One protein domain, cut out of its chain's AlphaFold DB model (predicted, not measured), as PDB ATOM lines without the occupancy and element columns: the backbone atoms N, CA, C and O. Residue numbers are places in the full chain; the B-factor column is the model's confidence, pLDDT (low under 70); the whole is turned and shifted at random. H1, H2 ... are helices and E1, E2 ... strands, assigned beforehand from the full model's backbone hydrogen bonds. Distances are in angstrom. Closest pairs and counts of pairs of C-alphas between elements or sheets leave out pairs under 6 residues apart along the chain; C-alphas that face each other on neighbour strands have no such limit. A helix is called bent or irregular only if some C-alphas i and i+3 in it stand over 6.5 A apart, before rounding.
ATOM      1  N   ALA A  13     -35.085  48.728 -30.119       49.19
ATOM      2  CA  ALA A  13     -34.445  48.078 -28.980       49.19
ATOM      3  C   ALA A  13     -35.462  47.888 -27.837       49.19
ATOM      4  O   ALA A  13     -35.598  48.743 -26.963       49.19
ATOM      5  N   MET A  14     -36.197  46.774 -27.844       55.94
ATOM      6  CA  MET A  14     -36.910  46.305 -26.657       55.94
ATOM      7  C   MET A  14     -35.871  45.726 -25.698       55.94
ATOM      8  O   MET A  14     -35.193  44.760 -26.033       55.94
ATOM      9  N   LYS A  15     -35.721  46.336 -24.519       56.03
ATOM     10  CA  LYS A  15     -34.926  45.759 -23.432       56.03
ATOM     11  C   LYS A  15     -35.817  44.798 -22.657       56.03
ATOM     12  O   LYS A  15     -36.830  45.234 -22.109       56.03
ATOM     13  N   TYR A  16     -35.454  43.521 -22.642       68.50
ATOM     14  CA  TYR A  16     -36.114  42.524 -21.805       68.50
ATOM     15  C   TYR A  16     -35.593  42.623 -20.368       68.50
ATOM     16  O   TYR A  16     -34.567  43.259 -20.102       68.50
ATOM     17  N   GLU A  17     -36.340  42.057 -19.419       71.94
ATOM     18  CA  GLU A  17     -35.919  42.037 -18.020       71.94
ATOM     19  C   GLU A  17     -34.567  41.329 -17.871       71.94
ATOM     20  O   GLU A  17     -34.249  40.360 -18.565       71.94
ATOM     21  N   LYS A  18     -33.744  41.854 -16.960       76.50
ATOM     22  CA  LYS A  18     -32.444  41.269 -16.657       76.50
ATOM     23  C   LYS A  18     -32.668  39.916 -15.984       76.50
ATOM     24  O   LYS A  18     -33.244  39.866 -14.901       76.50
ATOM     25  N   ALA A  19     -32.164  38.853 -16.598       80.88
ATOM     26  CA  ALA A  19     -32.196  37.512 -16.053       80.88
ATOM     27  C   ALA A  19     -31.406  37.444 -14.740       80.88
ATOM     28  O   ALA A  19     -30.299  37.985 -14.610       80.88
ATOM     29  N   GLU A  20     -31.982  36.754 -13.762       88.38
ATOM     30  CA  GLU A  20     -31.299  36.412 -12.524       88.38
ATOM     31  C   GLU A  20     -30.553  35.087 -12.711       88.38
ATOM     32  O   GLU A  20     -31.150  34.017 -12.818       88.38
ATOM     33  N   PHE A  21     -29.222  35.149 -12.758       93.31
ATOM     34  CA  PHE A  21     -28.385  33.968 -12.965       93.31
ATOM     35  C   PHE A  21     -28.175  33.210 -11.647       93.31
ATOM     36  O   PHE A  21     -27.147  33.355 -10.982       93.31
ATOM     37  N   ILE A  22     -29.150  32.385 -11.263       94.56
ATOM     38  CA  ILE A  22     -29.067  31.519 -10.078       94.56
ATOM     39  C   ILE A  22     -28.239  30.267 -10.416       94.56
ATOM     40  O   ILE A  22     -28.757  29.286 -10.944       94.56
ATOM     41  N   TRP A  23     -26.938  30.299 -10.108       94.69
ATOM     42  CA  TRP A  23     -25.991  29.223 -10.454       94.69
ATOM     43  C   TRP A  23     -25.443  28.433  -9.255       94.69
ATOM     44  O   TRP A  23     -24.857  27.369  -9.435       94.69
ATOM     45  N   LYS A  24     -25.640  28.903  -8.017       93.31
ATOM     46  CA  LYS A  24     -25.106  28.234  -6.811       93.31
ATOM     47  C   LYS A  24     -25.789  26.901  -6.472       93.31
ATOM     48  O   LYS A  24     -25.237  26.083  -5.743       93.31
ATOM     49  N   GLU A  25     -26.988  26.676  -7.000       92.19
ATOM     50  CA  GLU A  25     -27.776  25.476  -6.695       92.19
ATOM     51  C   GLU A  25     -27.458  24.295  -7.616       92.19
ATOM     52  O   GLU A  25     -27.499  23.144  -7.187       92.19
ATOM     53  N   LYS A  26     -27.145  24.570  -8.885       94.25
ATOM     54  CA  LYS A  26     -26.824  23.566  -9.908       94.25
ATOM     55  C   LYS A  26     -26.102  24.230 -11.089       94.25
ATOM     56  O   LYS A  26     -26.357  25.406 -11.350       94.25
ATOM     57  N   PRO A  27     -25.307  23.487 -11.881       95.56
ATOM     58  CA  PRO A  27     -24.581  24.024 -13.040       95.56
ATOM     59  C   PRO A  27     -25.478  24.265 -14.275       95.56
ATOM     60  O   PRO A  27     -25.006  24.255 -15.408       95.56
ATOM     61  N   VAL A  28     -26.787  24.454 -14.082       94.94
ATOM     62  CA  VAL A  28     -27.766  24.718 -15.146       94.94
ATOM     63  C   VAL A  28     -28.601  25.916 -14.727       94.94
ATOM     64  O   VAL A  28     -29.438  25.814 -13.827       94.94
ATOM     65  N   VAL A  29     -28.359  27.045 -15.381       96.00
ATOM     66  CA  VAL A  29     -28.941  28.342 -15.045       96.00
ATOM     67  C   VAL A  29     -30.119  28.614 -15.967       96.00
ATOM     68  O   VAL A  29     -29.968  28.606 -17.186       96.00
ATOM     69  N   TYR A  30     -31.296  28.839 -15.391       96.12
ATOM     70  CA  TYR A  30     -32.445  29.343 -16.137       96.12
ATOM     71  C   TYR A  30     -32.214  30.811 -16.500       96.12
ATOM     72  O   TYR A  30     -31.795  31.591 -15.648       96.12
ATOM     73  N   VAL A  31     -32.479  31.172 -17.754       96.94
ATOM     74  CA  VAL A  31     -32.245  32.531 -18.262       96.94
ATOM     75  C   VAL A  31     -33.561  33.227 -18.592       96.94
ATOM     76  O   VAL A  31     -33.732  34.392 -18.253       96.94
ATOM     77  N   GLY A  32     -34.507  32.524 -19.220       95.06
ATOM     78  CA  GLY A  32     -35.813  33.094 -19.546       95.06
ATOM     79  C   GLY A  32     -36.696  32.180 -20.393       95.06
ATOM     80  O   GLY A  32     -36.235  31.166 -20.923       95.06
ATOM     81  N   THR A  33     -37.964  32.569 -20.530       94.69
ATOM     82  CA  THR A  33     -38.984  31.863 -21.321       94.69
ATOM     83  C   THR A  33     -39.173  32.508 -22.695       94.69
ATOM     84  O   THR A  33     -39.126  33.733 -22.875       94.69
ATOM     85  N   VAL A  34     -39.435  31.658 -23.678       92.88
ATOM     86  CA  VAL A  34     -39.704  31.988 -25.072       92.88
ATOM     87  C   VAL A  34     -41.056  31.395 -25.446       92.88
ATOM     88  O   VAL A  34     -41.323  30.235 -25.154       92.88
ATOM     89  N   ASP A  35     -41.899  32.176 -26.113       92.94
ATOM     90  CA  ASP A  35     -43.138  31.669 -26.696       92.94
ATOM     91  C   ASP A  35     -43.001  31.669 -28.219       92.94
ATOM     92  O   ASP A  35     -43.001  32.722 -28.846       92.94
ATOM     93  N   PHE A  36     -42.871  30.494 -28.834       91.69
ATOM     94  CA  PHE A  36     -42.760  30.391 -30.293       91.69
ATOM     95  C   PHE A  36     -44.081  30.652 -31.038       91.69
ATOM     96  O   PHE A  36     -44.076  30.659 -32.268       91.69
ATOM     97  N   GLN A  37     -45.194  30.875 -30.330       89.44
ATOM     98  CA  GLN A  37     -46.468  31.301 -30.916       89.44
ATOM     99  C   GLN A  37     -46.585  32.830 -31.046       89.44
ATOM    100  O   GLN A  37     -47.506  33.316 -31.706       89.44
ATOM    101  N   GLU A  38     -45.678  33.605 -30.435       91.50
ATOM    102  CA  GLU A  38     -45.664  35.065 -30.559       91.50
ATOM    103  C   GLU A  38     -45.037  35.529 -31.895       91.50
ATOM    104  O   GLU A  38     -44.571  34.743 -32.720       91.50
ATOM    105  N   ASP A  39     -45.025  36.845 -32.133       94.38
ATOM    106  CA  ASP A  39     -44.358  37.426 -33.304       94.38
ATOM    107  C   ASP A  39     -42.867  37.037 -33.364       94.38
ATOM    108  O   ASP A  39     -42.102  37.311 -32.437       94.38
ATOM    109  N   LEU A  40     -42.430  36.462 -34.489       94.69
ATOM    110  CA  LEU A  40     -41.071  35.930 -34.639       94.69
ATOM    111  C   LEU A  40     -39.968  36.980 -34.457       94.69
ATOM    112  O   LEU A  40     -38.877  36.629 -34.009       94.69
ATOM    113  N   ASN A  41     -40.216  38.260 -34.769       94.19
ATOM    114  CA  ASN A  41     -39.218  39.306 -34.522       94.19
ATOM    115  C   ASN A  41     -39.027  39.519 -33.025       94.19
ATOM    116  O   ASN A  41     -37.886  39.628 -32.575       94.19
ATOM    117  N   LYS A  42     -40.116  39.511 -32.248       94.50
ATOM    118  CA  LYS A  42     -40.039  39.574 -30.783       94.50
ATOM    119  C   LYS A  42     -39.308  38.362 -30.213       94.50
ATOM    120  O   LYS A  42     -38.416  38.549 -29.388       94.50
ATOM    121  N   VAL A  43     -39.605  37.159 -30.708       95.31
ATOM    122  CA  VAL A  43     -38.896  35.934 -30.302       95.31
ATOM    123  C   VAL A  43     -37.398  36.065 -30.559       95.31
ATOM    124  O   VAL A  43     -36.584  35.877 -29.657       95.31
ATOM    125  N   ALA A  44     -37.017  36.419 -31.786       96.75
ATOM    126  CA  ALA A  44     -35.621  36.522 -32.190       96.75
ATOM    127  C   ALA A  44     -34.863  37.614 -31.423       96.75
ATOM    128  O   ALA A  44     -33.698  37.423 -31.067       96.75
ATOM    129  N   MET A  45     -35.516  38.742 -31.135       95.25
ATOM    130  CA  MET A  45     -34.961  39.785 -30.276       95.25
ATOM    131  C   MET A  45     -34.754  39.294 -28.845       95.25
ATOM    132  O   MET A  45     -33.685  39.529 -28.287       95.25
ATOM    133  N   ARG A  46     -35.721  38.570 -28.269       95.00
ATOM    134  CA  ARG A  46     -35.598  37.998 -26.921       95.00
ATOM    135  C   ARG A  46     -34.473  36.969 -26.841       95.00
ATOM    136  O   ARG A  46     -33.672  37.019 -25.915       95.00
ATOM    137  N   LEU A  47     -34.377  36.068 -27.820       97.06
ATOM    138  CA  LEU A  47     -33.294  35.082 -27.912       97.06
ATOM    139  C   LEU A  47     -31.922  35.751 -28.020       97.06
ATOM    140  O   LEU A  47     -30.985  35.355 -27.329       97.06
ATOM    141  N   SER A  48     -31.821  36.789 -28.851       97.38
ATOM    142  CA  SER A  48     -30.607  37.591 -28.995       97.38
ATOM    143  C   SER A  48     -30.197  38.267 -27.686       97.38
ATOM    144  O   SER A  48     -29.025  38.217 -27.314       97.38
ATOM    145  N   ASP A  49     -31.151  38.891 -26.991       96.38
ATOM    146  CA  ASP A  49     -30.919  39.581 -25.721       96.38
ATOM    147  C   ASP A  49     -30.499  38.596 -24.620       96.38
ATOM    148  O   ASP A  49     -29.446  38.773 -24.011       96.38
ATOM    149  N   MET A  50     -31.227  37.489 -24.434       97.38
ATOM    150  CA  MET A  50     -30.841  36.438 -23.484       97.38
ATOM    151  C   MET A  50     -29.458  35.849 -23.803       97.38
ATOM    152  O   MET A  50     -28.661  35.611 -22.897       97.38
ATOM    153  N   GLY A  51     -29.139  35.662 -25.088       97.81
ATOM    154  CA  GLY A  51     -27.809  35.262 -25.540       97.81
ATOM    155  C   GLY A  51     -26.715  36.241 -25.113       97.81
ATOM    156  O   GLY A  51     -25.669  35.830 -24.611       97.81
ATOM    157  N   GLU A  52     -26.956  37.544 -25.259       97.31
ATOM    158  CA  GLU A  52     -26.045  38.590 -24.789       97.31
ATOM    159  C   GLU A  52     -25.896  38.585 -23.259       97.31
ATOM    160  O   GLU A  52     -24.775  38.691 -22.752       97.31
ATOM    161  N   GLN A  53     -26.993  38.385 -22.523       97.06
ATOM    162  CA  GLN A  53     -26.968  38.261 -21.066       97.06
ATOM    163  C   GLN A  53     -26.128  37.057 -20.605       97.06
ATOM    164  O   GLN A  53     -25.311  37.203 -19.693       97.06
ATOM    165  N   CYS A  54     -26.247  35.902 -21.271       98.06
ATOM    166  CA  CYS A  54     -25.403  34.731 -21.011       98.06
ATOM    167  C   CYS A  54     -23.917  35.041 -21.212       98.06
ATOM    168  O   CYS A  54     -23.098  34.735 -20.346       98.06
ATOM    169  N   LEU A  55     -23.554  35.674 -22.333       97.31
ATOM    170  CA  LEU A  55     -22.159  36.030 -22.607       97.31
ATOM    171  C   LEU A  55     -21.612  37.020 -21.575       97.31
ATOM    172  O   LEU A  55     -20.467  36.889 -21.148       97.31
ATOM    173  N   LYS A  56     -22.429  37.985 -21.141       96.75
ATOM    174  CA  LYS A  56     -22.054  38.912 -20.073       96.75
ATOM    175  C   LYS A  56     -21.792  38.176 -18.759       96.75
ATOM    176  O   LYS A  56     -20.745  38.391 -18.158       96.75
ATOM    177  N   PHE A  57     -22.687  37.273 -18.356       97.06
ATOM    178  CA  PHE A  57     -22.495  36.453 -17.160       97.06
ATOM    179  C   PHE A  57     -21.184  35.655 -17.215       97.06
ATOM    180  O   PHE A  57     -20.424  35.663 -16.250       97.06
ATOM    181  N   ILE A  58     -20.888  35.008 -18.345       97.31
ATOM    182  CA  ILE A  58     -19.648  34.241 -18.531       97.31
ATOM    183  C   ILE A  58     -18.402  35.142 -18.479       97.31
ATOM    184  O   ILE A  58     -17.387  34.771 -17.886       97.31
ATOM    185  N   ASN A  59     -18.465  36.344 -19.052       96.12
ATOM    186  CA  ASN A  59     -17.365  37.307 -18.974       96.12
ATOM    187  C   ASN A  59     -17.113  37.775 -17.533       96.12
ATOM    188  O   ASN A  59     -15.959  37.862 -17.119       96.12
ATOM    189  N   ASP A  60     -18.181  38.003 -16.765       96.31
ATOM    190  CA  ASP A  60     -18.113  38.417 -15.360       96.31
ATOM    191  C   ASP A  60     -17.672  37.263 -14.423       96.31
ATOM    192  O   ASP A  60     -17.274  37.509 -13.285       96.31
ATOM    193  N   ASN A  61     -17.709  36.005 -14.892       95.62
ATOM    194  CA  ASN A  61     -17.379  34.800 -14.120       95.62
ATOM    195  C   ASN A  61     -16.319  33.938 -14.844       95.62
ATOM    196  O   ASN A  61     -16.657  32.927 -15.471       95.62
ATOM    197  N   PRO A  62     -15.020  34.281 -14.737       93.44
ATOM    198  CA  PRO A  62     -13.954  33.662 -15.531       93.44
ATOM    199  C   PRO A  62     -13.792  32.150 -15.321       93.44
ATOM    200  O   PRO A  62     -13.358  31.454 -16.238       93.44
ATOM    201  N   ASN A  63     -14.215  31.618 -14.169       93.12
ATOM    202  CA  ASN A  63     -14.216  30.177 -13.889       93.12
ATOM    203  C   ASN A  63     -15.028  29.370 -14.919       93.12
ATOM    204  O   ASN A  63     -14.734  28.200 -15.147       93.12
ATOM    205  N   PHE A  64     -16.021  29.986 -15.568       95.44
ATOM    206  CA  PHE A  64     -16.936  29.312 -16.494       95.44
ATOM    207  C   PHE A  64     -16.618  29.563 -17.975       95.44
ATOM    208  O   PHE A  64     -17.346  29.100 -18.847       95.44
ATOM    209  N   GLN A  65     -15.527  30.267 -18.293       93.19
ATOM    210  CA  GLN A  65     -15.176  30.602 -19.682       93.19
ATOM    211  C   GLN A  65     -14.619  29.419 -20.482       93.19
ATOM    212  O   GLN A  65     -14.624  29.456 -21.712       93.19
ATOM    213  N   ALA A  66     -14.136  28.373 -19.804       90.94
ATOM    214  CA  ALA A  66     -13.470  27.250 -20.457       90.94
ATOM    215  C   ALA A  66     -14.408  26.453 -21.378       90.94
ATOM    216  O   ALA A  66     -14.009  26.081 -22.485       90.94
ATOM    217  N   LYS A  67     -15.633  26.172 -20.921       91.56
ATOM    218  CA  LYS A  67     -16.686  25.506 -21.695       91.56
ATOM    219  C   LYS A  67     -18.055  25.786 -21.078       91.56
ATOM    220  O   LYS A  67     -18.203  25.758 -19.858       91.56
ATOM    221  N   TYR A  68     -19.025  26.085 -21.931       95.38
ATOM    222  CA  TYR A  68     -20.420  26.328 -21.564       95.38
ATOM    223  C   TYR A  68     -21.307  26.163 -22.803       95.38
ATOM    224  O   TYR A  68     -20.824  26.138 -23.939       95.38
ATOM    225  N   ARG A  69     -22.616  26.027 -22.591       96.25
ATOM    226  CA  ARG A  69     -23.596  25.761 -23.652       96.25
ATOM    227  C   ARG A  69     -24.871  26.514 -23.370       96.25
ATOM    228  O   ARG A  69     -25.304  26.606 -22.226       96.25
ATOM    229  N   ILE A  70     -25.471  27.033 -24.428       97.81
ATOM    230  CA  ILE A  70     -26.801  27.626 -24.373       97.81
ATOM    231  C   ILE A  70     -27.754  26.647 -25.043       97.81
ATOM    232  O   ILE A  70     -27.509  26.245 -26.180       97.81
ATOM    233  N   GLU A  71     -28.816  26.269 -24.339       97.06
ATOM    234  CA  GLU A  71     -29.874  25.398 -24.847       97.06
ATOM    235  C   GLU A  71     -31.232  26.081 -24.737       97.06
ATOM    236  O   GLU A  71     -31.537  26.708 -23.727       97.06
ATOM    237  N   ILE A  72     -32.068  25.920 -25.755       97.75
ATOM    238  CA  ILE A  72     -33.480  26.297 -25.738       97.75
ATOM    239  C   ILE A  72     -34.259  25.008 -25.945       97.75
ATOM    240  O   ILE A  72     -34.130  24.367 -26.991       97.75
ATOM    241  N   ARG A  73     -35.035  24.609 -24.942       94.81
ATOM    242  CA  ARG A  73     -35.742  23.323 -24.929       94.81
ATOM    243  C   ARG A  73     -37.095  23.456 -24.230       94.81
ATOM    244  O   ARG A  73     -37.239  24.350 -23.389       94.81
ATOM    245  N   PRO A  74     -38.076  22.603 -24.565       93.12
ATOM    246  CA  PRO A  74     -39.331  22.569 -23.838       93.12
ATOM    247  C   PRO A  74     -39.069  22.070 -22.416       93.12
ATOM    248  O   PRO A  74     -38.303  21.127 -22.199       93.12
ATOM    249  N   ASP A  75     -39.698  22.721 -21.452       90.44
ATOM    250  CA  ASP A  75     -39.667  22.341 -20.050       90.44
ATOM    251  C   ASP A  75     -41.030  22.651 -19.434       90.44
ATOM    252  O   ASP A  75     -41.360  23.816 -19.191       90.44
ATOM    253  N   GLU A  76     -41.799  21.580 -19.218       86.69
ATOM    254  CA  GLU A  76     -43.252  21.602 -19.019       86.69
ATOM    255  C   GLU A  76     -43.959  22.085 -20.298       86.69
ATOM    256  O   GLU A  76     -43.702  21.535 -21.371       86.69
ATOM    257  N   ASP A  77     -44.825  23.095 -20.202       86.75
ATOM    258  CA  ASP A  77     -45.602  23.636 -21.326       86.75
ATOM    259  C   ASP A  77     -44.944  24.868 -21.980       86.75
ATOM    260  O   ASP A  77     -45.515  25.486 -22.878       86.75
ATOM    261  N   GLU A  78     -43.732  25.235 -21.552       92.75
ATOM    262  CA  GLU A  78     -43.028  26.435 -22.010       92.75
ATOM    263  C   GLU A  78     -41.655  26.112 -22.607       92.75
ATOM    264  O   GLU A  78     -40.970  25.173 -22.196       92.75
ATOM    265  N   TRP A  79     -41.202  26.939 -23.551       96.12
ATOM    266  CA  TRP A  79     -39.829  26.879 -24.038       96.12
ATOM    267  C   TRP A  79     -38.933  27.760 -23.186       96.12
ATOM    268  O   TRP A  79     -39.150  28.965 -23.076       96.12
ATOM    269  N   LYS A  80     -37.893  27.170 -22.602       96.69
ATOM    270  CA  LYS A  80     -36.985  27.868 -21.689       96.69
ATOM    271  C   LYS A  80     -35.568  27.848 -22.243       96.69
ATOM    272  O   LYS A  80     -35.119  26.844 -22.801       96.69
ATOM    273  N   LEU A  81     -34.871  28.970 -22.086       97.81
ATOM    274  CA  LEU A  81     -33.450  29.099 -22.377       97.81
ATOM    275  C   LEU A  81     -32.646  28.820 -21.106       97.81
ATOM    276  O   LEU A  81     -32.884  29.412 -20.050       97.81
ATOM    277  N   TYR A  82     -31.674  27.926 -21.237       96.81
ATOM    278  CA  TYR A  82     -30.773  27.488 -20.186       96.81
ATOM    279  C   TYR A  82     -29.318  27.756 -20.567       96.81
ATOM    280  O   TYR A  82     -28.889  27.462 -21.682       96.81
ATOM    281  N   LEU A  83     -28.540  28.262 -19.612       97.56
ATOM    282  CA  LEU A  83     -27.082  28.307 -19.673       97.56
ATOM    283  C   LEU A  83     -26.513  27.149 -18.846       97.56
ATOM    284  O   LEU A  83     -26.650  27.104 -17.625       97.56
ATOM    285  N   HIS A  84     -25.862  26.213 -19.522       95.94
ATOM    286  CA  HIS A  84     -25.178  25.078 -18.920       95.94
ATOM    287  C   HIS A  84     -23.714  25.448 -18.681       95.94
ATOM    288  O   HIS A  84     -22.990  25.784 -19.622       95.94
ATOM    289  N   LEU A  85     -23.295  25.395 -17.419       96.19
ATOM    290  CA  LEU A  85     -21.921  25.632 -16.980       96.19
ATOM    291  C   LEU A  85     -21.160  24.307 -16.916       96.19
ATOM    292  O   LEU A  85     -21.772  23.254 -16.740       96.19
ATOM    293  N   ASP A  86     -19.829  24.361 -16.994       94.88
ATOM    294  CA  ASP A  86     -18.971  23.216 -16.680       94.88
ATOM    295  C   ASP A  86     -19.220  22.753 -15.228       94.88
ATOM    296  O   ASP A  86     -18.890  23.492 -14.294       94.88
ATOM    297  N   PRO A  87     -19.776  21.547 -15.001       95.44
ATOM    298  CA  PRO A  87     -20.068  21.042 -13.665       95.44
ATOM    299  C   PRO A  87     -18.827  20.902 -12.778       95.44
ATOM    300  O   PRO A  87     -18.933  21.075 -11.565       95.44
ATOM    301  N   VAL A  88     -17.649  20.629 -13.354       95.06
ATOM    302  CA  VAL A  88     -16.393  20.559 -12.589       95.06
ATOM    303  C   VAL A  88     -15.987  21.954 -12.127       95.06
ATOM    304  O   VAL A  88     -15.714  22.150 -10.946       95.06
ATOM    305  N   ALA A  89     -16.012  22.941 -13.026       95.25
ATOM    306  CA  ALA A  89     -15.693  24.322 -12.671       95.25
ATOM    307  C   ALA A  89     -16.711  24.916 -11.682       95.25
ATOM    308  O   ALA A  89     -16.341  25.682 -10.796       95.25
ATOM    309  N   TRP A  90     -17.989  24.547 -11.809       96.00
ATOM    310  CA  TRP A  90     -19.046  24.884 -10.853       96.00
ATOM    311  C   TRP A  90     -18.754  24.327  -9.459       96.00
ATOM    312  O   TRP A  90     -18.812  25.074  -8.483       96.00
ATOM    313  N   PHE A  91     -18.396  23.043  -9.373       95.31
ATOM    314  CA  PHE A  91     -18.015  22.417  -8.112       95.31
ATOM    315  C   PHE A  91     -16.800  23.122  -7.498       95.31
ATOM    316  O   PHE A  91     -16.858  23.560  -6.352       95.31
ATOM    317  N   ASP A  92     -15.738  23.316  -8.279       94.00
ATOM    318  CA  ASP A  92     -14.498  23.950  -7.818       94.00
ATOM    319  C   ASP A  92     -14.714  25.402  -7.356       94.00
ATOM    320  O   ASP A  92     -14.062  25.857  -6.416       94.00
ATOM    321  N   ALA A  93     -15.657  26.124  -7.968       93.81
ATOM    322  CA  ALA A  93     -16.000  27.490  -7.579       93.81
ATOM    323  C   ALA A  93     -16.739  27.580  -6.229       93.81
ATOM    324  O   ALA A  93     -16.641  28.610  -5.564       93.81
ATOM    325  N   LEU A  94     -17.483  26.542  -5.829       93.12
ATOM    326  CA  LEU A  94     -18.275  26.521  -4.588       93.12
ATOM    327  C   LEU A  94     -17.601  25.754  -3.447       93.12
ATOM    328  O   LEU A  94     -17.888  26.015  -2.275       93.12
ATOM    329  N   TYR A  95     -16.717  24.815  -3.782       88.56
ATOM    330  CA  TYR A  95     -16.110  23.885  -2.835       88.56
ATOM    331  C   TYR A  95     -15.440  24.564  -1.628       88.56
ATOM    332  O   TYR A  95     -15.703  24.126  -0.509       88.56
ATOM    333  N   PRO A  96     -14.688  25.677  -1.773       80.50
ATOM    334  CA  PRO A  96     -14.062  26.334  -0.623       80.50
ATOM    335  C   PRO A  96     -15.041  26.893   0.425       80.50
ATOM    336  O   PRO A  96     -14.616  27.205   1.534       80.50
ATOM    337  N   SER A  97     -16.323  27.070   0.084       77.19
ATOM    338  CA  SER A  97     -17.309  27.773   0.921       77.19
ATOM    339  C   SER A  97     -18.487  26.927   1.414       77.19
ATOM    340  O   SER A  97     -19.154  27.347   2.355       77.19
ATOM    341  N   GLU A  98     -18.782  25.777   0.795       77.06
ATOM    342  CA  GLU A  98     -20.042  25.035   1.021       77.06
ATOM    343  C   GLU A  98     -19.866  23.495   1.019       77.06
ATOM    344  O   GLU A  98     -20.766  22.782   0.580       77.06
ATOM    345  N   GLU A  99     -18.729  22.963   1.487       74.19
ATOM    346  CA  GLU A  99     -18.303  21.554   1.312       74.19
ATOM    347  C   GLU A  99     -19.400  20.487   1.538       74.19
ATOM    348  O   GLU A  99     -19.727  19.739   0.612       74.19
ATOM    349  N   GLU A 100     -20.004  20.418   2.730       74.50
ATOM    350  CA  GLU A 100     -20.955  19.344   3.073       74.50
ATOM    351  C   GLU A 100     -22.255  19.434   2.253       74.50
ATOM    352  O   GLU A 100     -22.734  18.443   1.694       74.50
ATOM    353  N   THR A 101     -22.801  20.642   2.093       86.56
ATOM    354  CA  THR A 101     -24.010  20.869   1.289       86.56
ATOM    355  C   THR A 101     -23.760  20.709  -0.211       86.56
ATOM    356  O   THR A 101     -24.654  20.282  -0.946       86.56
ATOM    357  N   LEU A 102     -22.551  21.022  -0.684       92.12
ATOM    358  CA  LEU A 102     -22.192  20.968  -2.097       92.12
ATOM    359  C   LEU A 102     -22.102  19.532  -2.604       92.12
ATOM    360  O   LEU A 102     -22.595  19.260  -3.696       92.12
ATOM    361  N   LEU A 103     -21.533  18.607  -1.824       91.50
ATOM    362  CA  LEU A 103     -21.479  17.191  -2.204       91.50
ATOM    363  C   LEU A 103     -22.886  16.627  -2.438       91.50
ATOM    364  O   LEU A 103     -23.125  15.958  -3.444       91.50
ATOM    365  N   VAL A 104     -23.844  16.978  -1.573       91.25
ATOM    366  CA  VAL A 104     -25.254  16.587  -1.726       91.25
ATOM    367  C   VAL A 104     -25.871  17.210  -2.982       91.25
ATOM    368  O   VAL A 104     -26.514  16.501  -3.762       91.25
ATOM    369  N   LYS A 105     -25.662  18.514  -3.224       94.19
ATOM    370  CA  LYS A 105     -26.138  19.203  -4.440       94.19
ATOM    371  C   LYS A 105     -25.562  18.563  -5.710       94.19
ATOM    372  O   LYS A 105     -26.306  18.284  -6.652       94.19
ATOM    373  N   ALA A 106     -24.260  18.286  -5.725       95.19
ATOM    374  CA  ALA A 106     -23.547  17.704  -6.854       95.19
ATOM    375  C   ALA A 106     -24.000  16.266  -7.145       95.19
ATOM    376  O   ALA A 106     -24.298  15.940  -8.295       95.19
ATOM    377  N   ARG A 107     -24.146  15.429  -6.109       93.81
ATOM    378  CA  ARG A 107     -24.669  14.062  -6.243       93.81
ATOM    379  C   ARG A 107     -26.101  14.067  -6.775       93.81
ATOM    380  O   ARG A 107     -26.388  13.403  -7.767       93.81
ATOM    381  N   LYS A 108     -26.968  14.919  -6.213       94.31
ATOM    382  CA  LYS A 108     -28.343  15.111  -6.701       94.31
ATOM    383  C   LYS A 108     -28.377  15.548  -8.167       94.31
ATOM    384  O   LYS A 108     -29.235  15.091  -8.918       94.31
ATOM    385  N   TYR A 109     -27.471  16.431  -8.587       93.88
ATOM    386  CA  TYR A 109     -27.349  16.831  -9.987       93.88
ATOM    387  C   TYR A 109     -26.985  15.643 -10.892       93.88
ATOM    388  O   TYR A 109     -27.704  15.397 -11.861       93.88
ATOM    389  N   VAL A 110     -25.939  14.876 -10.557       93.50
ATOM    390  CA  VAL A 110     -25.513  13.687 -11.324       93.50
ATOM    391  C   VAL A 110     -26.647  12.664 -11.439       93.50
ATOM    392  O   VAL A 110     -26.948  12.193 -12.537       93.50
ATOM    393  N   ASP A 111     -27.327  12.366 -10.331       92.25
ATOM    394  CA  ASP A 111     -28.413  11.384 -10.299       92.25
ATOM    395  C   ASP A 111     -29.614  11.834 -11.138       92.25
ATOM    396  O   ASP A 111     -30.183  11.043 -11.892       92.25
ATOM    397  N   ASN A 112     -29.979  13.119 -11.062       90.88
ATOM    398  CA  ASN A 112     -31.059  13.682 -11.869       90.88
ATOM    399  C   ASN A 112     -30.733  13.648 -13.363       90.88
ATOM    400  O   ASN A 112     -31.604  13.295 -14.156       90.88
ATOM    401  N   MET A 113     -29.494  13.976 -13.747       88.81
ATOM    402  CA  MET A 113     -29.049  13.885 -15.139       88.81
ATOM    403  C   MET A 113     -29.151  12.441 -15.629       88.81
ATOM    404  O   MET A 113     -29.838  12.167 -16.609       88.81
ATOM    405  N   ARG A 114     -28.580  11.482 -14.896       87.06
ATOM    406  CA  ARG A 114     -28.679  10.062 -15.258       87.06
ATOM    407  C   ARG A 114     -30.118   9.587 -15.362       87.06
ATOM    408  O   ARG A 114     -30.451   8.916 -16.326       87.06
ATOM    409  N   LYS A 115     -30.981   9.955 -14.417       87.12
ATOM    410  CA  LYS A 115     -32.395   9.565 -14.438       87.12
ATOM    411  C   LYS A 115     -33.140  10.150 -15.638       87.12
ATOM    412  O   LYS A 115     -33.949   9.444 -16.231       87.12
ATOM    413  N   ALA A 116     -32.873  11.407 -15.992       81.62
ATOM    414  CA  ALA A 116     -33.501  12.064 -17.136       81.62
ATOM    415  C   ALA A 116     -33.119  11.409 -18.473       81.62
ATOM    416  O   ALA A 116     -33.938  11.383 -19.386       81.62
ATOM    417  N   PHE A 117     -31.907  10.853 -18.573       72.06
ATOM    418  CA  PHE A 117     -31.378  10.278 -19.812       72.06
ATOM    419  C   PHE A 117     -31.197   8.752 -19.781       72.06
ATOM    420  O   PHE A 117     -30.681   8.179 -20.741       72.06
TER     421      PHE A 117
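This is residues 13 to 117 of the 382 residues of an uncharacterized protein of Diversispora epigaea (UniProt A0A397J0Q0). A small, strongly twisted sheet of three strands has the long helix H1 along one face; at one end of the sheet a second helix, H2, folds back on itself in two arms, and its residues 111 to 117 stick out. The printed part has 105 residues, with two named helices and three named strands, a mixed class, in the order E1, H1, E2, E3, H2; the sheet runs E1, E3, E2, antiparallel. It is only just compact, close to loose, with a radius of gyration of the C-alphas of 15.1 A and spans of 46 by 31 by 20 A.

E1, residues 28 to 34, H1, residues 40 to 60, and E2, residues 67 to 75, make a split strand-helix-strand unit with a right-handed crossover; E3, residues 78 to 85, is between the two strands in the sheet. Between the antiparallel neighbours E1 and E3, N 29 and O 83 are within hydrogen-bond range at 2.8 A, and in the hairpin E2 and E3, N 82 and O 71 are within hydrogen-bond range at 2.8 A. H1 is on the sheet, two layers, at a height of 9.0 A, along the strands; its closest C-alphas to E1 are Val 43 and Val 34, 6.6 A. H2, residues 87 to 117, was assigned as one helix by its hydrogen bonds but is bent: C-alphas 97 and 100 are 9.4 A apart. Arm H2a, residues 87 to 97, is irregular, with C-alphas 93 and 96 7.3 A apart, and only grazes the sheet with residues 87 to 90. Arm H2b, residues 100 to 117, touches H2a with residues 102 to 106 alone, opposite ways at a shallow tilt of 18 degrees; the closest C-alphas are Tyr 95 and Leu 102, 6.8 A. Every O i to N i+4 pair is within range in H1, 5 of 7 in H2a and 13 of 14 in H2b.

E1 begins at C-alpha 28, (-27.766, 24.718, -15.146). H1 is 30.1 A long, E2 23.3 A with a bend of 57 degrees at residue 72, E3 21.7 A, and H2b 26.7 A, ending at C-alpha 117, (-31.378, 10.278, -19.812).

The farthest C-alphas, Asp 39 and Glu 100, are 46.9 A apart. The printed part has no cut and no long link; pLDDT is under 70 at residues 13 to 16.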